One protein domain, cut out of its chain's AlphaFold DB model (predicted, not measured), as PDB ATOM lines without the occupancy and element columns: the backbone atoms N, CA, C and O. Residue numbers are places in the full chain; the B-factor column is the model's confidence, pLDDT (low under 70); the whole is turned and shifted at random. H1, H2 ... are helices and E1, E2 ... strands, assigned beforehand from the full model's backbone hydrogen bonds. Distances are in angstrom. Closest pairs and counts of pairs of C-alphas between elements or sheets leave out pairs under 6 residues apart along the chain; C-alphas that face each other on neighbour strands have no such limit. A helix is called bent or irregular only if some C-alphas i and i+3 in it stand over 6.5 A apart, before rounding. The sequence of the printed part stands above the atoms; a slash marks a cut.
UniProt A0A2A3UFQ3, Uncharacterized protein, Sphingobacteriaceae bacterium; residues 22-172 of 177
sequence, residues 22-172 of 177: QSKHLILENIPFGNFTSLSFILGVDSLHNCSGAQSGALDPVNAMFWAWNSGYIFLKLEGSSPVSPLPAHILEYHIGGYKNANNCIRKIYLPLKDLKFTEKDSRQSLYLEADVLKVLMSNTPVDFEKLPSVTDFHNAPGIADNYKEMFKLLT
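What this domain is: This is residues 22 to 172 of the 177 residues of an uncharacterized protein of Sphingobacteriaceae bacterium (UniProt A0A2A3UFQ3). A long, bent ribbon of two strands, E1 and E4, reaches toward one end, and a hairpin, E2 and E3, reaches toward the other, with H3 packed on both where they come together. The small pair E5 and E6 runs beside E4, H2 packs on H3, and H1 lies near the start of E2. The printed part has 151 residues, under half in named elements, in the order E1 H1 E2 E3 E4 E5 H2 H3 E6, mixed in class, with three antiparallel two-stranded sheets. It is only just compact, close to loose, with a radius of gyration of the C-alphas of 17.7 A, and elongated, spanning 57 by 34 by 31 A.

How they stand to each other: E1, residues 34 to 43, is antiparallel to E4, residues 107 to 118, with N 39 and O 111 2.9 A apart; E1 bends by 65 degrees at residue 37, E4 by 86 degrees at residue 115. H1, residues 47 to 50, comes closest to E2, residues 72 to 81, at the C-alphas of Asn 50 and Gly 72, 5.7 A apart. E2 forms a hairpin with E3, residues 91 to 97, N 78 and O 94 being 2.9 A apart. E5, residues 128 to 131, is antiparallel to E6, residues 168 to 171, with N 130 and O 169 2.9 A apart. The closest C-alphas of E4 and E6, Leu 111 and Leu 170, are 6.8 A apart. H2, residues 133 to 138, touches H3, residues 157 to 166, closest at the C-alphas of Val 136 and Asn 163, 4.9 A, at a steep tilt of 62 degrees, opposite ways. The closest C-alphas of H3 and E3 are Ile 96 and Ala 157, 5.3 A; those of H3 and E4 are Ile 109 and Lys 165, 5.8 A. Of the O i to N i+4 pairs, 1 of 2 in H2 and 2 of 6 in H3 are within hydrogen-bond range, against 5 of 7 O i to N i+3 pairs in H3; H1 is too short for an i+4 pair.

Where its parts are: E1 begins at C-alpha 34 (5.467, 70.697, 43.019) and is 25.4 A long; E2 is 25.1 A, E3 19.3 A, E4 27.6 A and H3 16.0 A. H3 is only just irregular, with C-alphas 162 and 165 6.6 A apart. E6 ends at C-alpha 171 (20.495, 61.274, 31.500).

The domain as a whole: The C-alphas farthest apart, of Pro 86 and Glu 120, are 57.7 A apart. The printed part has no cut; the links H1 to E2 and H2 to H3 are long. Residue 70 alone is under pLDDT 70.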
ATOM      1  N   GLN A  22       8.255  54.543  18.514       94.38
ATOM      2  CA  GLN A  22       7.189  55.287  19.181       94.38
ATOM      3  C   GLN A  22       6.915  54.780  20.606       94.38
ATOM      4  O   GLN A  22       6.546  55.576  21.468       94.38
ATOM      5  N   SER A  23       7.188  53.500  20.880       96.25
ATOM      6  CA  SER A  23       7.058  52.897  22.214       96.25
ATOM      7  C   SER A  23       8.075  53.454  23.225       96.25
ATOM      8  O   SER A  23       7.846  53.425  24.431       96.25
ATOM      9  N   LYS A  24       9.184  54.035  22.739       96.06
ATOM     10  CA  LYS A  24      10.247  54.651  23.557       96.06
ATOM     11  C   LYS A  24       9.855  56.034  24.102       96.06
ATOM     12  O   LYS A  24      10.597  56.625  24.884       96.06
ATOM     13  N   HIS A  25       8.695  56.563  23.704       95.62
ATOM     14  CA  HIS A  25       8.166  57.847  24.158       95.62
ATOM     15  C   HIS A  25       6.992  57.642  25.118       95.62
ATOM     16  O   HIS A  25       5.859  57.412  24.703       95.62
ATOM     17  N   LEU A  26       7.265  57.764  26.418       95.62
ATOM     18  CA  LEU A  26       6.268  57.571  27.470       95.62
ATOM     19  C   LEU A  26       5.695  58.917  27.920       95.62
ATOM     20  O   LEU A  26       6.447  59.859  28.180       95.62
ATOM     21  N   ILE A  27       4.369  59.005  28.031       94.44
ATOM     22  CA  ILE A  27       3.668  60.229  28.435       94.44
ATOM     23  C   ILE A  27       2.934  59.974  29.748       94.44
ATOM     24  O   ILE A  27       2.106  59.071  29.848       94.44
ATOM     25  N   LEU A  28       3.231  60.804  30.744       93.31
ATOM     26  CA  LEU A  28       2.471  60.898  31.983       93.31
ATOM     27  C   LEU A  28       1.757  62.247  32.012       93.31
ATOM     28  O   LEU A  28       2.390  63.297  31.886       93.31
ATOM     29  N   GLU A  29       0.443  62.212  32.184       92.25
ATOM     30  CA  GLU A  29      -0.406  63.400  32.215       92.25
ATOM     31  C   GLU A  29      -0.851  63.732  33.640       92.25
ATOM     32  O   GLU A  29      -0.714  62.928  34.563       92.25
ATOM     33  N   ASN A  30      -1.423  64.927  33.810       91.12
ATOM     34  CA  ASN A  30      -2.022  65.373  35.072       91.12
ATOM     35  C   ASN A  30      -1.038  65.369  36.256       91.12
ATOM     36  O   ASN A  30      -1.421  65.102  37.397       91.12
ATOM     37  N   ILE A  31       0.232  65.688  35.985       93.56
ATOM     38  CA  ILE A  31       1.254  65.825  37.022       93.56
ATOM     39  C   ILE A  31       0.908  67.035  37.908       93.56
ATOM     40  O   ILE A  31       0.775  68.147  37.391       93.56
ATOM     41  N   PRO A  32       0.756  66.860  39.233       94.31
ATOM     42  CA  PRO A  32       0.421  67.960  40.125       94.31
ATOM     43  C   PRO A  32       1.597  68.927  40.273       94.31
ATOM     44  O   PRO A  32       2.763  68.535  40.182       94.31
ATOM     45  N   PHE A  33       1.284  70.182  40.600       95.31
ATOM     46  CA  PHE A  33       2.305  71.166  40.942       95.31
ATOM     47  C   PHE A  33       3.195  70.681  42.090       95.31
ATOM     48  O   PHE A  33       2.737  70.035  43.040       95.31
ATOM     49  N   GLY A  34       4.475  71.025  42.005       94.38
ATOM     50  CA  GLY A  34       5.467  70.697  43.019       94.38
ATOM     51  C   GLY A  34       6.853  70.434  42.448       94.38
ATOM     52  O   GLY A  34       7.075  70.429  41.237       94.38
ATOM     53  N   ASN A  35       7.790  70.219  43.364       94.94
ATOM     54  CA  ASN A  35       9.177  69.896  43.070       94.94
ATOM     55  C   ASN A  35       9.422  68.411  43.356       94.94
ATOM     56  O   ASN A  35       9.241  67.954  44.485       94.94
ATOM     57  N   PHE A  36       9.801  67.658  42.331       95.62
ATOM     58  CA  PHE A  36       9.983  66.215  42.391       95.62
ATOM     59  C   PHE A  36      11.457  65.858  42.584       95.62
ATOM     60  O   PHE A  36      12.321  66.255  41.810       95.62
ATOM     61  N   THR A  37      11.725  65.051  43.608       96.00
ATOM     62  CA  THR A  37      13.072  64.626  44.023       96.00
ATOM     63  C   THR A  37      13.412  63.209  43.575       96.00
ATOM     64  O   THR A  37      14.568  62.792  43.644       96.00
ATOM     65  N   SER A  38      12.426  62.441  43.107       95.69
ATOM     66  CA  SER A  38      12.646  61.094  42.577       95.69
ATOM     67  C   SER A  38      11.536  60.614  41.653       95.69
ATOM     68  O   SER A  38      10.358  60.942  41.844       95.69
ATOM     69  N   LEU A  39      11.931  59.771  40.701       95.62
ATOM     70  CA  LEU A  39      11.071  58.922  39.890       95.62
ATOM     71  C   LEU A  39      11.239  57.474  40.365       95.62
ATOM     72  O   LEU A  39      12.357  57.011  40.585       95.62
ATOM     73  N   SER A  40      10.138  56.747  40.521       96.12
ATOM     74  CA  SER A  40      10.189  55.310  40.776       96.12
ATOM     75  C   SER A  40       9.091  54.597  40.020       96.12
ATOM     76  O   SER A  40       7.964  55.084  39.993       96.12
ATOM     77  N   PHE A  41       9.411  53.430  39.490       96.38
ATOM     78  CA  PHE A  41       8.483  52.555  38.787       96.38
ATOM     79  C   PHE A  41       8.850  51.102  39.085       96.38
ATOM     80  O   PHE A  41       9.911  50.822  39.648       96.38
ATOM     81  N   ILE A  42       7.963  50.177  38.745       96.19
ATOM     82  CA  ILE A  42       8.294  48.755  38.732       96.19
ATOM     83  C   ILE A  42       8.663  48.343  37.310       96.19
ATOM     84  O   ILE A  42       8.032  48.799  36.360       96.19
ATOM     85  N   LEU A  43       9.668  47.483  37.160       96.62
ATOM     86  CA  LEU A  43       9.798  46.659  35.967       96.62
ATOM     87  C   LEU A  43       9.034  45.359  36.227       96.62
ATOM     88  O   LEU A  43       9.378  44.603  37.141       96.62
ATOM     89  N   GLY A  44       7.966  45.162  35.463       94.62
ATOM     90  CA  GLY A  44       7.025  44.058  35.590       94.62
ATOM     91  C   GLY A  44       5.589  44.509  35.837       94.62
ATOM     92  O   GLY A  44       5.281  45.697  35.831       94.62
ATOM     93  N   VAL A  45       4.707  43.532  36.043       92.81
ATOM     94  CA  VAL A  45       3.262  43.737  36.223       92.81
ATOM     95  C   VAL A  45       2.871  43.325  37.634       92.81
ATOM     96  O   VAL A  45       3.190  42.204  38.046       92.81
ATOM     97  N   ASP A  46       2.200  44.219  38.369       89.19
ATOM     98  CA  ASP A  46       1.818  43.978  39.764       89.19
ATOM     99  C   ASP A  46       0.895  42.762  39.915       89.19
ATOM    100  O   ASP A  46       0.261  42.308  38.962       89.19
ATOM    101  N   SER A  47       0.816  42.211  41.128       84.88
ATOM    102  CA  SER A  47       0.126  40.940  41.349       84.88
ATOM    103  C   SER A  47      -1.371  40.971  41.046       84.88
ATOM    104  O   SER A  47      -1.903  39.921  40.700       84.88
ATOM    105  N   LEU A  48      -2.045  42.122  41.185       83.38
ATOM    106  CA  LEU A  48      -3.478  42.253  40.896       83.38
ATOM    107  C   LEU A  48      -3.722  42.177  39.390       83.38
ATOM    108  O   LEU A  48      -4.593  41.441  38.934       83.38
ATOM    109  N   HIS A  49      -2.910  42.879  38.605       82.56
ATOM    110  CA  HIS A  49      -3.026  42.859  37.150       82.56
ATOM    111  C   HIS A  49      -2.548  41.521  36.570       82.56
ATOM    112  O   HIS A  49      -3.186  40.962  35.678       82.56
ATOM    113  N   ASN A  50      -1.486  40.938  37.126       81.00
ATOM    114  CA  ASN A  50      -0.961  39.660  36.653       81.00
ATOM    115  C   ASN A  50      -1.940  38.494  36.863       81.00
ATOM    116  O   ASN A  50      -2.001  37.591  36.037       81.00
ATOM    117  N   CYS A  51      -2.737  38.513  37.940       80.00
ATOM    118  CA  CYS A  51      -3.728  37.467  38.211       80.00
ATOM    119  C   CYS A  51      -5.089  37.691  37.533       80.00
ATOM    120  O   CYS A  51      -5.950  36.816  37.621       80.00
ATOM    121  N   SER A  52      -5.280  38.825  36.851       82.69
ATOM    122  CA  SER A  52      -6.540  39.185  36.186       82.69
ATOM    123  C   SER A  52      -6.662  38.633  34.757       82.69
ATOM    124  O   SER A  52      -7.667  38.865  34.091       82.69
ATOM    125  N   GLY A  53      -5.661  37.881  34.287       81.50
ATOM    126  CA  GLY A  53      -5.626  37.321  32.937       81.50
ATOM    127  C   GLY A  53      -5.239  38.348  31.869       81.50
ATOM    128  O   GLY A  53      -4.538  39.324  32.149       81.50
ATOM    129  N   ALA A  54      -5.667  38.084  30.634       83.50
ATOM    130  CA  ALA A  54      -5.433  38.944  29.479       83.50
ATOM    131  C   ALA A  54      -6.125  40.304  29.641       83.50
ATOM    132  O   ALA A  54      -7.293  40.369  30.020       83.50
ATOM    133  N   GLN A  55      -5.404  41.378  29.328       89.69
ATOM    134  CA  GLN A  55      -5.903  42.750  29.399       89.69
ATOM    135  C   GLN A  55      -5.720  43.448  28.046       89.69
ATOM    136  O   GLN A  55      -5.586  42.783  27.026       89.69
ATOM    137  N   SER A  56      -5.776  44.779  28.021       90.31
ATOM    138  CA  SER A  56      -5.640  45.605  26.817       90.31
ATOM    139  C   SER A  56      -4.464  46.582  26.926       90.31
ATOM    140  O   SER A  56      -3.855  46.739  27.987       90.31
ATOM    141  N   GLY A  57      -4.174  47.308  25.843       92.38
ATOM    142  CA  GLY A  57      -3.109  48.314  25.816       92.38
ATOM    143  C   GLY A  57      -1.728  47.669  25.923       92.38
ATOM    144  O   GLY A  57      -1.453  46.685  25.243       92.38
ATOM    145  N   ALA A  58      -0.860  48.186  26.797       93.88
ATOM    146  CA  ALA A  58       0.472  47.611  27.019       93.88
ATOM    147  C   ALA A  58       0.432  46.149  27.509       93.88
ATOM    148  O   ALA A  58       1.379  45.398  27.292       93.88
ATOM    149  N   LEU A  59      -0.674  45.738  28.142       93.62
ATOM    150  CA  LEU A  59      -0.893  44.389  28.670       93.62
ATOM    151  C   LEU A  59      -1.744  43.512  27.736       93.62
ATOM    152  O   LEU A  59      -2.244  42.466  28.143       93.62
ATOM    153  N   ASP A  60      -1.936  43.922  26.484       93.88
ATOM    154  CA  ASP A  60      -2.652  43.102  25.514       93.88
ATOM    155  C   ASP A  60      -1.805  41.887  25.079       93.88
ATOM    156  O   ASP A  60      -0.648  42.065  24.678       93.88
ATOM    157  N   PRO A  61      -2.333  40.645  25.131       92.06
ATOM    158  CA  PRO A  61      -1.624  39.465  24.639       92.06
ATOM    159  C   PRO A  61      -1.172  39.550  23.178       92.06
ATOM    160  O   PRO A  61      -0.238  38.835  22.811       92.06
ATOM    161  N   VAL A  62      -1.778  40.418  22.353       93.56
ATOM    162  CA  VAL A  62      -1.319  40.677  20.976       93.56
ATOM    163  C   VAL A  62       0.136  41.152  20.927       93.56
ATOM    164  O   VAL A  62       0.838  40.876  19.958       93.56
ATOM    165  N   ASN A  63       0.625  41.770  22.006       94.38
ATOM    166  CA  ASN A  63       2.015  42.203  22.138       94.38
ATOM    167  C   ASN A  63       2.987  41.034  22.390       94.38
ATOM    168  O   ASN A  63       4.176  41.252  22.605       94.38
ATOM    169  N   ALA A  64       2.499  39.789  22.439       93.44
ATOM    170  CA  ALA A  64       3.274  38.582  22.726       93.44
ATOM    171  C   ALA A  64       4.026  38.612  24.075       93.44
ATOM    172  O   ALA A  64       4.992  37.871  24.265       93.44
ATOM    173  N   MET A  65       3.570  39.429  25.028       94.75
ATOM    174  CA  MET A  65       4.134  39.557  26.382       94.75
ATOM    175  C   MET A  65       3.311  38.802  27.439       94.75
ATOM    176  O   MET A  65       3.389  39.103  28.629       94.75
ATOM    177  N   PHE A  66       2.511  37.816  27.025       92.50
ATOM    178  CA  PHE A  66       1.639  37.038  27.906       92.50
ATOM    179  C   PHE A  66       1.773  35.536  27.639       92.50
ATOM    180  O   PHE A  66       1.610  35.067  26.512       92.50
ATOM    181  N   TRP A  67       2.022  34.760  28.692       88.25
ATOM    182  CA  TRP A  67       2.025  33.304  28.636       88.25
ATOM    183  C   TRP A  67       0.619  32.750  28.832       88.25
ATOM    184  O   TRP A  67       0.113  32.691  29.954       88.25
ATOM    185  N   ALA A  68       0.018  32.248  27.753       78.44
ATOM    186  CA  ALA A  68      -1.302  31.617  27.810       78.44
ATOM    187  C   ALA A  68      -1.345  30.383  28.735       78.44
ATOM    188  O   ALA A  68      -2.342  30.141  29.408       78.44
ATOM    189  N   TRP A  69      -0.250  29.622  28.809       70.38
ATOM    190  CA  TRP A  69      -0.173  28.338  29.515       70.38
ATOM    191  C   TRP A  69      -0.075  28.453  31.045       70.38
ATOM    192  O   TRP A  69      -0.523  27.546  31.739       70.38
ATOM    193  N   ASN A  70       0.451  29.564  31.578       69.69
ATOM    194  CA  ASN A  70       0.506  29.815  33.026       69.69
ATOM    195  C   ASN A  70      -0.194  31.120  33.450       69.69
ATOM    196  O   ASN A  70      -0.084  31.529  34.604       69.69
ATOM    197  N   SER A  71      -0.912  31.766  32.521       72.94
ATOM    198  CA  SER A  71      -1.638  33.028  32.726       72.94
ATOM    199  C   SER A  71      -0.801  34.076  33.461       72.94
ATOM    200  O   SER A  71      -1.142  34.497  34.565       72.94
ATOM    201  N   GLY A  72       0.331  34.456  32.867       87.38
ATOM    202  CA  GLY A  72       1.245  35.424  33.462       87.38
ATOM    203  C   GLY A  72       1.942  36.289  32.425       87.38
ATOM    204  O   GLY A  72       2.185  35.852  31.301       87.38
ATOM    205  N   TYR A  73       2.268  37.517  32.817       93.44
ATOM    206  CA  TYR A  73       2.980  38.457  31.954       93.44
ATOM    207  C   TYR A  73       4.489  38.223  31.961       93.44
ATOM    208  O   TYR A  73       5.093  37.964  33.007       93.44
ATOM    209  N   ILE A  74       5.079  38.394  30.785       94.94
ATOM    210  CA  ILE A  74       6.514  38.544  30.569       94.94
ATOM    211  C   ILE A  74       6.853  40.006  30.872       94.94
ATOM    212  O   ILE A  74       6.215  40.920  30.361       94.94
ATOM    213  N   PHE A  75       7.831  40.237  31.738       95.62
ATOM    214  CA  PHE A  75       8.282  41.569  32.154       95.62
ATOM    215  C   PHE A  75       9.423  42.079  31.284       95.62
ATOM    216  O   PHE A  75       9.542  43.280  31.061       95.62
ATOM    217  N   LEU A  76      10.247  41.155  30.792       96.12
ATOM    218  CA  LEU A  76      11.314  41.409  29.841       96.12
ATOM    219  C   LEU A  76      11.378  40.248  28.855       96.12
ATOM    220  O   LEU A  76      11.423  39.089  29.267       96.12
ATOM    221  N   LYS A  77      11.427  40.575  27.566       96.50
ATOM    222  CA  LYS A  77      11.719  39.628  26.495       96.50
ATOM    223  C   LYS A  77      13.028  40.029  25.826       96.50
ATOM    224  O   LYS A  77      13.167  41.169  25.396       96.50
ATOM    225  N   LEU A  78      13.965  39.093  25.752       95.88
ATOM    226  CA  LEU A  78      15.215  39.225  25.015       95.88
ATOM    227  C   LEU A  78      15.459  37.928  24.246       95.88
ATOM    228  O   LEU A  78      15.504  36.856  24.841       95.88
ATOM    229  N   GLU A  79      15.644  38.031  22.940       96.19
ATOM    230  CA  GLU A  79      15.893  36.893  22.056       96.19
ATOM    231  C   GLU A  79      17.123  37.179  21.195       96.19
ATOM    232  O   GLU A  79      17.460  38.334  20.926       96.19
ATOM    233  N   GLY A  80      17.832  36.132  20.783       95.38
ATOM    234  CA  GLY A  80      19.023  36.279  19.956       95.38
ATOM    235  C   GLY A  80      19.713  34.954  19.680       95.38
ATOM    236  O   GLY A  80      19.094  33.895  19.701       95.38
ATOM    237  N   SER A  81      21.019  35.010  19.428       97.06
ATOM    238  CA  SER A  81      21.846  33.820  19.222       97.06
ATOM    239  C   SER A  81      23.265  34.034  19.733       97.06
ATOM    240  O   SER A  81      23.787  35.146  19.659       97.06
ATOM    241  N   SER A  82      23.917  32.969  20.191       96.88
ATOM    242  CA  SER A  82      25.317  32.978  20.618       96.88
ATOM    243  C   SER A  82      26.024  31.702  20.170       96.88
ATOM    244  O   SER A  82      25.516  30.628  20.476       96.88
ATOM    245  N   PRO A  83      27.218  31.765  19.545       97.88
ATOM    246  CA  PRO A  83      27.947  30.573  19.090       97.88
ATOM    247  C   PRO A  83      28.228  29.526  20.177       97.88
ATOM    248  O   PRO A  83      28.448  28.363  19.855       97.88
ATOM    249  N   VAL A  84      28.235  29.931  21.452       97.94
ATOM    250  CA  VAL A  84      28.437  29.024  22.596       97.94
ATOM    251  C   VAL A  84      27.132  28.441  23.146       97.94
ATOM    252  O   VAL A  84      27.179  27.581  24.016       97.94
ATOM    253  N   SER A  85      25.970  28.878  22.651       98.06
ATOM    254  CA  SER A  85      24.684  28.284  23.023       98.06
ATOM    255  C   SER A  85      24.608  26.845  22.501       98.06
ATOM    256  O   SER A  85      24.789  26.629  21.294       98.06
ATOM    257  N   PRO A  86      24.301  25.859  23.365       97.50
ATOM    258  CA  PRO A  86      24.138  24.467  22.961       97.50
ATOM    259  C   PRO A  86      22.768  24.175  22.324       97.50
ATOM    260  O   PRO A  86      22.524  23.043  21.903       97.50
ATOM    261  N   LEU A  87      21.848  25.148  22.280       97.12
ATOM    262  CA  LEU A  87      20.516  24.954  21.704       97.12
ATOM    263  C   LEU A  87      20.565  24.874  20.167       97.12
ATOM    264  O   LEU A  87      21.481  25.421  19.545       97.12
ATOM    265  N   PRO A  88      19.571  24.228  19.522       97.38
ATOM    266  CA  PRO A  88      19.451  24.237  18.068       97.38
ATOM    267  C   PRO A  88      19.525  25.658  17.498       97.38
ATOM    268  O   PRO A  88      18.932  26.581  18.048       97.38
ATOM    269  N   ALA A  89      20.268  25.826  16.401       96.69
ATOM    270  CA  ALA A  89      20.538  27.125  15.774       96.69
ATOM    271  C   ALA A  89      21.192  28.175  16.700       96.69
ATOM    272  O   ALA A  89      21.168  29.362  16.382       96.69
ATOM    273  N   HIS A  90      21.815  27.746  17.805       97.56
ATOM    274  CA  HIS A  90      22.539  28.613  18.734       97.56
ATOM    275  C   HIS A  90      21.672  29.712  19.365       97.56
ATOM    276  O   HIS A  90      22.184  30.769  19.739       97.56
ATOM    277  N   ILE A  91      20.362  29.483  19.473       97.88
ATOM    278  CA  ILE A  91      19.411  30.491  19.947       97.88
ATOM    279  C   ILE A  91      19.620  30.849  21.421       97.88
ATOM    280  O   ILE A  91      20.149  30.059  22.210       97.88
ATOM    281  N   LEU A  92      19.166  32.049  21.769       97.19
ATOM    282  CA  LEU A  92      19.013  32.564  23.118       97.19
ATOM    283  C   LEU A  92      17.582  33.069  23.304       97.19
ATOM    284  O   LEU A  92      17.092  33.822  22.463       97.19
ATOM    285  N   GLU A  93      16.941  32.704  24.410       96.38
ATOM    286  CA  GLU A  93      15.560  33.103  24.707       96.38
ATOM    287  C   GLU A  93      15.399  33.424  26.193       96.38
ATOM    288  O   GLU A  93      15.422  32.538  27.040       96.38
ATOM    289  N   TYR A  94      15.193  34.688  26.536       96.12
ATOM    290  CA  TYR A  94      14.955  35.127  27.908       96.12
ATOM    291  C   TYR A  94      13.604  35.815  27.980       96.12
ATOM    292  O   TYR A  94      13.456  36.991  27.646       96.12
ATOM    293  N   HIS A  95      12.598  35.066  28.407       95.69
ATOM    294  CA  HIS A  95      11.266  35.565  28.706       95.69
ATOM    295  C   HIS A  95      11.134  35.566  30.222       95.69
ATOM    296  O   HIS A  95      10.852  34.549  30.848       95.69
ATOM    297  N   ILE A  96      11.410  36.709  30.833       95.44
ATOM    298  CA  ILE A  96      11.514  36.820  32.283       95.44
ATOM    299  C   ILE A  96      10.206  37.379  32.820       95.44
ATOM    300  O   ILE A  96       9.789  38.471  32.445       95.44
ATOM    301  N   GLY A  97       9.560  36.644  33.715       93.75
ATOM    302  CA  GLY A  97       8.296  37.031  34.327       93.75
ATOM    303  C   GLY A  97       8.029  36.224  35.592       93.75
ATOM    304  O   GLY A  97       8.736  35.268  35.897       93.75
ATOM    305  N   GLY A  98       7.008  36.624  36.346       91.94
ATOM    306  CA  GLY A  98       6.623  35.963  37.595       91.94
ATOM    307  C   GLY A  98       6.344  36.953  38.719       91.94
ATOM    308  O   GLY A  98       7.166  37.805  39.037       91.94
ATOM    309  N   TYR A  99       5.173  36.846  39.340       90.12
ATOM    310  CA  TYR A  99       4.729  37.762  40.402       90.12
ATOM    311  C   TYR A  99       4.527  37.070  41.758       90.12
ATOM    312  O   TYR A  99       4.398  37.734  42.787       90.12
ATOM    313  N   LYS A 100       4.480  35.733  41.775       88.38
ATOM    314  CA  LYS A 100       4.252  34.931  42.983       88.38
ATOM    315  C   LYS A 100       5.573  34.649  43.687       88.38
ATOM    316  O   LYS A 100       6.565  34.341  43.036       88.38
ATOM    317  N   ASN A 101       5.566  34.668  45.017       84.75
ATOM    318  CA  ASN A 101       6.689  34.147  45.797       84.75
ATOM    319  C   ASN A 101       6.814  32.624  45.580       84.75
ATOM    320  O   ASN A 101       5.798  31.941  45.488       84.75
ATOM    321  N   ALA A 102       8.011  32.039  45.493       86.56
ATOM    322  CA  ALA A 102       9.353  32.632  45.609       86.56
ATOM    323  C   ALA A 102       9.930  33.199  44.290       86.56
ATOM    324  O   ALA A 102      11.002  33.793  44.294       86.56
ATOM    325  N   ASN A 103       9.204  33.075  43.180       89.75
ATOM    326  CA  ASN A 103       9.673  33.408  41.832       89.75
ATOM    327  C   ASN A 103       9.280  34.830  41.389       89.75
ATOM    328  O   ASN A 103       8.939  35.075  40.229       89.75
ATOM    329  N   ASN A 104       9.262  35.778  42.326       93.44
ATOM    330  CA  ASN A 104       8.873  37.150  42.029       93.44
ATOM    331  C   ASN A 104      10.007  37.860  41.269       93.44
ATOM    332  O   ASN A 104      11.107  38.041  41.795       93.44
ATOM    333  N   CYS A 105       9.716  38.297  40.048       95.06
ATOM    334  CA  CYS A 105      10.624  38.997  39.139       95.06
ATOM    335  C   CYS A 105      10.331  40.503  39.037       95.06
ATOM    336  O   CYS A 105      10.986  41.213  38.283       95.06
ATOM    337  N   ILE A 106       9.365  41.019  39.803       96.12
ATOM    338  CA  ILE A 106       9.060  42.449  39.851       96.12
ATOM    339  C   ILE A 106      10.197  43.147  40.594       96.12
ATOM    340  O   ILE A 106      10.542  42.773  41.720       96.12
ATOM    341  N   ARG A 107      10.784  44.185  39.997       96.31
ATOM    342  CA  ARG A 107      11.784  45.023  40.673       96.31
ATOM    343  C   ARG A 107      11.371  46.476  40.643       96.31
ATOM    344  O   ARG A 107      11.023  47.013  39.600       96.31
ATOM    345  N   LYS A 108      11.444  47.125  41.805       96.62
ATOM    346  CA  LYS A 108      11.288  48.573  41.901       96.62
ATOM    347  C   LYS A 108      12.588  49.247  41.480       96.62
ATOM    348  O   LYS A 108      13.636  48.990  42.075       96.62
ATOM    349  N   ILE A 109      12.486  50.124  40.495       97.12
ATOM    350  CA  ILE A 109      13.545  51.011  40.035       97.12
ATOM    351  C   ILE A 109      13.341  52.369  40.705       97.12
ATOM    352  O   ILE A 109      12.215  52.862  40.819       97.12
ATOM    353  N   TYR A 110      14.428  52.958  41.192       96.75
ATOM    354  CA  TYR A 110      14.427  54.258  41.851       96.75
ATOM    355  C   TYR A 110      15.502  55.139  41.229       96.75
ATOM    356  O   TYR A 110      16.679  54.789  41.249       96.75
ATOM    357  N   LEU A 111      15.092  56.293  40.712       96.06
ATOM    358  CA  LEU A 111      15.964  57.259  40.063       96.06
ATOM    359  C   LEU A 111      15.851  58.602  40.800       96.06
ATOM    360  O   LEU A 111      14.773  59.211  40.796       96.06
ATOM    361  N   PRO A 112      16.921  59.082  41.459       95.00
ATOM    362  CA  PRO A 112      16.916  60.406  42.064       95.00
ATOM    363  C   PRO A 112      16.848  61.484  40.977       95.00
ATOM    364  O   PRO A 112      17.525  61.403  39.952       95.00
ATOM    365  N   LEU A 113      16.044  62.513  41.223       94.44
ATOM    366  CA  LEU A 113      15.905  63.685  40.365       94.44
ATOM    367  C   LEU A 113      16.570  64.878  41.049       94.44
ATOM    368  O   LEU A 113      16.475  65.033  42.265       94.44
ATOM    369  N   LYS A 114      17.256  65.715  40.268       85.50
ATOM    370  CA  LYS A 114      17.953  66.894  40.803       85.50
ATOM    371  C   LYS A 114      17.104  68.163  40.755       85.50
ATOM    372  O   LYS A 114      17.144  68.930  41.708       85.50
ATOM    373  N   ASP A 115      16.361  68.383  39.672       81.94
ATOM    374  CA  ASP A 115      15.560  69.599  39.497       81.94
ATOM    375  C   ASP A 115      14.399  69.355  38.520       81.94
ATOM    376  O   ASP A 115      14.505  69.634  37.329       81.94
ATOM    377  N   LEU A 116      13.303  68.760  39.005       92.94
ATOM    378  CA  LEU A 116      12.091  68.553  38.208       92.94
ATOM    379  C   LEU A 116      10.918  69.289  38.854       92.94
ATOM    380  O   LEU A 116      10.316  68.805  39.815       92.94
ATOM    381  N   LYS A 117      10.585  70.464  38.318       93.50
ATOM    382  CA  LYS A 117       9.581  71.364  38.889       93.50
ATOM    383  C   LYS A 117       8.396  71.551  37.956       93.50
ATOM    384  O   LYS A 117       8.556  71.855  36.779       93.50
ATOM    385  N   PHE A 118       7.205  71.452  38.531       94.06
ATOM    386  CA  PHE A 118       5.948  71.819  37.897       94.06
ATOM    387  C   PHE A 118       5.372  73.011  38.663       94.06
ATOM    388  O   PHE A 118       4.769  72.840  39.723       94.06
ATOM    389  N   THR A 119       5.618  74.225  38.171       91.31
ATOM    390  CA  THR A 119       5.207  75.489  38.821       91.31
ATOM    391  C   THR A 119       4.184  76.282  38.016       91.31
ATOM    392  O   THR A 119       3.566  77.197  38.549       91.31
ATOM    393  N   GLU A 120       3.997  75.935  36.745       91.62
ATOM    394  CA  GLU A 120       3.127  76.645  35.810       91.62
ATOM    395  C   GLU A 120       2.086  75.700  35.227       91.62
ATOM    396  O   GLU A 120       2.364  74.523  34.969       91.62
ATOM    397  N   LYS A 121       0.877  76.225  35.017       86.38
ATOM    398  CA  LYS A 121      -0.192  75.490  34.343       86.38
ATOM    399  C   LYS A 121       0.283  75.086  32.941       86.38
ATOM    400  O   LYS A 121       0.924  75.878  32.263       86.38
ATOM    401  N   ASP A 122      -0.022  73.852  32.545       86.06
ATOM    402  CA  ASP A 122       0.359  73.270  31.249       86.06
ATOM    403  C   ASP A 122       1.884  73.112  31.031       86.06
ATOM    404  O   ASP A 122       2.336  72.867  29.910       86.06
ATOM    405  N   SER A 123       2.689  73.185  32.106       88.94
ATOM    406  CA  SER A 123       4.130  72.902  32.063       88.94
ATOM    407  C   SER A 123       4.408  71.476  31.578       88.94
ATOM    408  O   SER A 123       3.813  70.507  32.055       88.94
ATOM    409  N   ARG A 124       5.355  71.346  30.643       90.75
ATOM    410  CA  ARG A 124       5.857  70.065  30.138       90.75
ATOM    411  C   ARG A 124       7.326  69.929  30.482       90.75
ATOM    412  O   ARG A 124       8.114  70.833  30.226       90.75
ATOM    413  N   GLN A 125       7.681  68.775  31.026       91.94
ATOM    414  CA  GLN A 125       9.054  68.416  31.348       91.94
ATOM    415  C   GLN A 125       9.399  67.113  30.632       91.94
ATOM    416  O   GLN A 125       8.542  66.243  30.476       91.94
ATOM    417  N   SER A 126      10.652  66.969  30.207       92.25
ATOM    418  CA  SER A 126      11.148  65.740  29.585       92.25
ATOM    419  C   SER A 126      12.263  65.150  30.432       92.25
ATOM    420  O   SER A 126      13.212  65.843  30.793       92.25
ATOM    421  N   LEU A 127      12.147  63.859  30.725       93.81
ATOM    422  CA  LEU A 127      13.203  63.060  31.330       93.81
ATOM    423  C   LEU A 127      13.728  62.091  30.278       93.81
ATOM    424  O   LEU A 127      12.946  61.481  29.552       93.81
ATOM    425  N   TYR A 128      15.045  61.939  30.224       94.25
ATOM    426  CA  TYR A 128      15.700  60.977  29.350       94.25
ATOM    427  C   TYR A 128      16.270  59.865  30.217       94.25
ATOM    428  O   TYR A 128      17.052  60.125  31.133       94.25
ATOM    429  N   LEU A 129      15.823  58.640  29.965       95.06
ATOM    430  CA  LEU A 129      16.287  57.452  30.661       95.06
ATOM    431  C   LEU A 129      17.063  56.599  29.664       95.06
ATOM    432  O   LEU A 129      16.589  56.340  28.561       95.06
ATOM    433  N   GLU A 130      18.247  56.171  30.070       95.62
ATOM    434  CA  GLU A 130      18.993  55.113  29.403       95.62
ATOM    435  C   GLU A 130      18.594  53.774  30.021       95.62
ATOM    436  O   GLU A 130      18.452  53.675  31.244       95.62
ATOM    437  N   ALA A 131      18.409  52.768  29.169       95.75
ATOM    438  CA  ALA A 131      18.121  51.396  29.555       95.75
ATOM    439  C   ALA A 131      19.197  50.483  28.940       95.75
ATOM    440  O   ALA A 131      19.097  50.073  27.786       95.75
ATOM    441  N   ASP A 132      20.254  50.201  29.700       95.88
ATOM    442  CA  ASP A 132      21.390  49.394  29.248       95.88
ATOM    443  C   ASP A 132      21.084  47.896  29.403       95.88
ATOM    444  O   ASP A 132      21.281  47.297  30.463       95.88
ATOM    445  N   VAL A 133      20.593  47.273  28.329       92.81
ATOM    446  CA  VAL A 133      20.230  45.845  28.293       92.81
ATOM    447  C   VAL A 133      21.414  44.938  28.649       92.81
ATOM    448  O   VAL A 133      21.210  43.873  29.236       92.81
ATOM    449  N   LEU A 134      22.659  45.356  28.392       94.00
ATOM    450  CA  LEU A 134      23.840  44.567  28.750       94.00
ATOM    451  C   LEU A 134      23.923  44.345  30.265       94.00
ATOM    452  O   LEU A 134      24.347  43.280  30.719       94.00
ATOM    453  N   LYS A 135      23.443  45.306  31.064       95.56
ATOM    454  CA  LYS A 135      23.379  45.183  32.526       95.56
ATOM    455  C   LYS A 135      22.470  44.056  32.970       95.56
ATOM    456  O   LYS A 135      22.796  43.413  33.964       95.56
ATOM    457  N   VAL A 136      21.393  43.769  32.241       93.44
ATOM    458  CA  VAL A 136      20.513  42.635  32.552       93.44
ATOM    459  C   VAL A 136      21.263  41.310  32.421       93.44
ATOM    460  O   VAL A 136      21.029  40.389  33.199       93.44
ATOM    461  N   LEU A 137      22.194  41.224  31.472       92.25
ATOM    462  CA  LEU A 137      22.935  40.005  31.166       92.25
ATOM    463  C   LEU A 137      24.216  39.840  31.986       92.25
ATOM    464  O   LEU A 137      24.665  38.714  32.167       92.25
ATOM    465  N   MET A 138      24.833  40.931  32.449       91.12
ATOM    466  CA  MET A 138      26.211  40.894  32.967       91.12
ATOM    467  C   MET A 138      26.418  41.512  34.358       91.12
ATOM    468  O   MET A 138      27.565  41.627  34.783       91.12
ATOM    469  N   SER A 139      25.365  41.933  35.068       91.50
ATOM    470  CA  SER A 139      25.519  42.552  36.400       91.50
ATOM    471  C   SER A 139      25.726  41.520  37.524       91.50
ATOM    472  O   SER A 139      26.621  40.685  37.447       91.50
ATOM    473  N   ASN A 140      24.946  41.586  38.605       87.44
ATOM    474  CA  ASN A 140      25.175  40.800  39.822       87.44
ATOM    475  C   ASN A 140      24.989  39.292  39.607       87.44
ATOM    476  O   ASN A 140      25.681  38.495  40.237       87.44
ATOM    477  N   THR A 141      24.098  38.914  38.689       88.12
ATOM    478  CA  THR A 141      23.897  37.532  38.244       88.12
ATOM    479  C   THR A 141      24.221  37.437  36.750       88.12
ATOM    480  O   THR A 141      23.305  37.550  35.932       88.12
ATOM    481  N   PRO A 142      25.499  37.298  36.349       90.00
ATOM    482  CA  PRO A 142      25.856  37.180  34.941       90.00
ATOM    483  C   PRO A 142      25.244  35.929  34.312       90.00
ATOM    484  O   PRO A 142      25.247  34.852  34.911       90.00
ATOM    485  N   VAL A 143      24.751  36.070  33.088       93.19
ATOM    486  CA  VAL A 143      24.192  34.973  32.306       93.19
ATOM    487  C   VAL A 143      25.307  34.319  31.501       93.19
ATOM    488  O   VAL A 143      25.953  34.948  30.666       93.19
ATOM    489  N   ASP A 144      25.522  33.035  31.753       94.81
ATOM    490  CA  ASP A 144      26.415  32.195  30.965       94.81
ATOM    491  C   ASP A 144      25.609  31.543  29.837       94.81
ATOM    492  O   ASP A 144      24.776  30.675  30.089       94.81
ATOM    493  N   PHE A 145      25.845  31.964  28.596       96.06
ATOM    494  CA  PHE A 145      25.098  31.485  27.430       96.06
ATOM    495  C   PHE A 145      25.338  30.013  27.089       96.06
ATOM    496  O   PHE A 145      24.510  29.424  26.402       96.06
ATOM    497  N   GLU A 146      26.429  29.408  27.558       96.94
ATOM    498  CA  GLU A 146      26.665  27.973  27.384       96.94
ATOM    499  C   GLU A 146      25.830  27.162  28.385       96.94
ATOM    500  O   GLU A 146      25.281  26.113  28.049       96.94
ATOM    501  N   LYS A 147      25.690  27.667  29.619       95.44
ATOM    502  CA  LYS A 147      24.998  26.962  30.714       95.44
ATOM    503  C   LYS A 147      23.509  27.282  30.825       95.44
ATOM    504  O   LYS A 147      22.738  26.429  31.257       95.44
ATOM    505  N   LEU A 148      23.115  28.503  30.483       94.81
ATOM    506  CA  LEU A 148      21.757  29.026  30.626       94.81
ATOM    507  C   LEU A 148      21.334  29.797  29.359       94.81
ATOM    508  O   LEU A 148      21.069  30.994  29.434       94.81
ATOM    509  N   PRO A 149      21.274  29.136  28.187       95.50
ATOM    510  CA  PRO A 149      20.921  29.780  26.918       95.50
ATOM    511  C   PRO A 149      19.451  30.218  26.836       95.50
ATOM    512  O   PRO A 149      19.108  31.065  26.017       95.50
ATOM    513  N   SER A 150      18.568  29.626  27.647       95.62
ATOM    514  CA  SER A 150      17.140  29.937  27.644       95.62
ATOM    515  C   SER A 150      16.576  29.980  29.063       95.62
ATOM    516  O   SER A 150      16.846  29.100  29.883       95.62
ATOM    517  N   VAL A 151      15.787  31.016  29.342       93.88
ATOM    518  CA  VAL A 151      14.960  31.176  30.539       93.88
ATOM    519  C   VAL A 151      13.584  31.631  30.088       93.88
ATOM    520  O   VAL A 151      13.343  32.814  29.870       93.88
ATOM    521  N   THR A 152      12.675  30.674  29.951       89.38
ATOM    522  CA  THR A 152      11.262  30.897  29.603       89.38
ATOM    523  C   THR A 152      10.320  30.402  30.705       89.38
ATOM    524  O   THR A 152       9.115  30.253  30.503       89.38
ATOM    525  N   ASP A 153      10.882  30.153  31.892       81.00
ATOM    526  CA  ASP A 153      10.187  29.700  33.089       81.00
ATOM    527  C   ASP A 153      10.416  30.640  34.281       81.00
ATOM    528  O   ASP A 153      11.105  31.655  34.200       81.00
ATOM    529  N   PHE A 154       9.822  30.285  35.418       78.69
ATOM    530  CA  PHE A 154       9.865  31.089  36.636       78.69
ATOM    531  C   PHE A 154      11.049  30.760  37.558       78.69
ATOM    532  O   PHE A 154      11.242  31.468  38.539       78.69
ATOM    533  N   HIS A 155      11.811  29.688  37.319       80.94
ATOM    534  CA  HIS A 155      12.799  29.190  38.285       80.94
ATOM    535  C   HIS A 155      14.101  29.984  38.233       80.94
ATOM    536  O   HIS A 155      14.594  30.432  39.265       80.94
ATOM    537  N   ASN A 156      14.642  30.185  37.029       87.44
ATOM    538  CA  ASN A 156      15.902  30.914  36.836       87.44
ATOM    539  C   ASN A 156      15.683  32.419  36.598       87.44
ATOM    540  O   ASN A 156      16.620  33.215  36.670       87.44
ATOM    541  N   ALA A 157      14.432  32.820  36.363       93.00
ATOM    542  CA  ALA A 157      14.027  34.195  36.097       93.00
ATOM    543  C   ALA A 157      14.381  35.210  37.210       93.00
ATOM    544  O   ALA A 157      14.862  36.293  36.867       93.00
ATOM    545  N   PRO A 158      14.227  34.912  38.522       93.69
ATOM    546  CA  PRO A 158      14.476  35.900  39.574       93.69
ATOM    547  C   PRO A 158      15.919  36.407  39.615       93.69
ATOM    548  O   PRO A 158      16.133  37.595  39.847       93.69
ATOM    549  N   GLY A 159      16.897  35.531  39.348       91.50
ATOM    550  CA  GLY A 159      18.313  35.899  39.352       91.50
ATOM    551  C   GLY A 159      18.659  36.900  38.251       91.50
ATOM    552  O   GLY A 159      19.393  37.852  38.503       91.50
ATOM    553  N   ILE A 160      18.072  36.740  37.060       93.75
ATOM    554  CA  ILE A 160      18.203  37.703  35.957       93.75
ATOM    555  C   ILE A 160      17.436  38.988  36.284       93.75
ATOM    556  O   ILE A 160      17.942  40.088  36.067       93.75
ATOM    557  N   ALA A 161      16.235  38.870  36.860       95.44
ATOM    558  CA  ALA A 161      15.435  40.025  37.252       95.44
ATOM    559  C   ALA A 161      16.145  40.925  38.275       95.44
ATOM    560  O   ALA A 161      15.990  42.144  38.238       95.44
ATOM    561  N   ASP A 162      16.979  40.372  39.159       94.56
ATOM    562  CA  ASP A 162      17.777  41.171  40.097       94.56
ATOM    563  C   ASP A 162      18.723  42.166  39.411       94.56
ATOM    564  O   ASP A 162      19.008  43.224  39.983       94.56
ATOM    565  N   ASN A 163      19.130  41.900  38.168       95.31
ATOM    566  CA  ASN A 163      19.983  42.796  37.393       95.31
ATOM    567  C   ASN A 163      19.247  44.036  36.855       95.31
ATOM    568  O   ASN A 163      19.897  45.004  36.463       95.31
ATOM    569  N   TYR A 164      17.907  44.069  36.866       95.56
ATOM    570  CA  TYR A 164      17.117  45.199  36.347       95.56
ATOM    571  C   TYR A 164      17.453  46.534  37.017       95.56
ATOM    572  O   TYR A 164      17.343  47.590  36.398       95.56
ATOM    573  N   LYS A 165      17.869  46.499  38.286       92.19
ATOM    574  CA  LYS A 165      18.213  47.703  39.057       92.19
ATOM    575  C   LYS A 165      19.424  48.443  38.495       92.19
ATOM    576  O   LYS A 165      19.499  49.656  38.649       92.19
ATOM    577  N   GLU A 166      20.315  47.724  37.821       94.56
ATOM    578  CA  GLU A 166      21.536  48.278  37.234       94.56
ATOM    579  C   GLU A 166      21.318  48.792  35.802       94.56
ATOM    580  O   GLU A 166      22.193  49.453  35.250       94.56
ATOM    581  N   MET A 167      20.162  48.486  35.197       95.50
ATOM    582  CA  MET A 167      19.845  48.780  33.795       95.50
ATOM    583  C   MET A 167      19.525  50.257  33.548       95.50
ATOM    584  O   MET A 167      19.835  50.780  32.481       95.50
ATOM    585  N   PHE A 168      18.871  50.925  34.502       96.25
ATOM    586  CA  PHE A 168      18.282  52.241  34.269       96.25
ATOM    587  C   PHE A 168      19.115  53.373  34.849       96.25
ATOM    588  O   PHE A 168      19.465  53.376  36.030       96.25
ATOM    589  N   LYS A 169      19.328  54.407  34.039       95.00
ATOM    590  CA  LYS A 169      20.020  55.627  34.450       95.00
ATOM    591  C   LYS A 169      19.309  56.862  33.918       95.00
ATOM    592  O   LYS A 169      18.821  56.882  32.794       95.00
ATOM    593  N   LEU A 170      19.286  57.923  34.725       94.44
ATOM    594  CA  LEU A 170      18.829  59.235  34.277       94.44
ATOM    595  C   LEU A 170      19.943  59.949  33.501       94.44
ATOM    596  O   LEU A 170      21.067  60.082  33.996       94.44
ATOM    597  N   LEU A 171      19.614  60.448  32.316       91.62
ATOM    598  CA  LEU A 171      20.495  61.274  31.500       91.62
ATOM    599  C   LEU A 171      20.217  62.762  31.744       91.62
ATOM    600  O   LEU A 171      19.092  63.173  32.027       91.62
ATOM    601  N   THR A 172      21.255  63.589  31.621       79.31
ATOM    602  CA  THR A 172      21.154  65.053  31.757       79.31
ATOM    603  C   THR A 172      20.629  65.741  30.496       79.31
ATOM    604  O   THR A 172      20.173  66.877  30.566       79.31
TER     605      THR A 172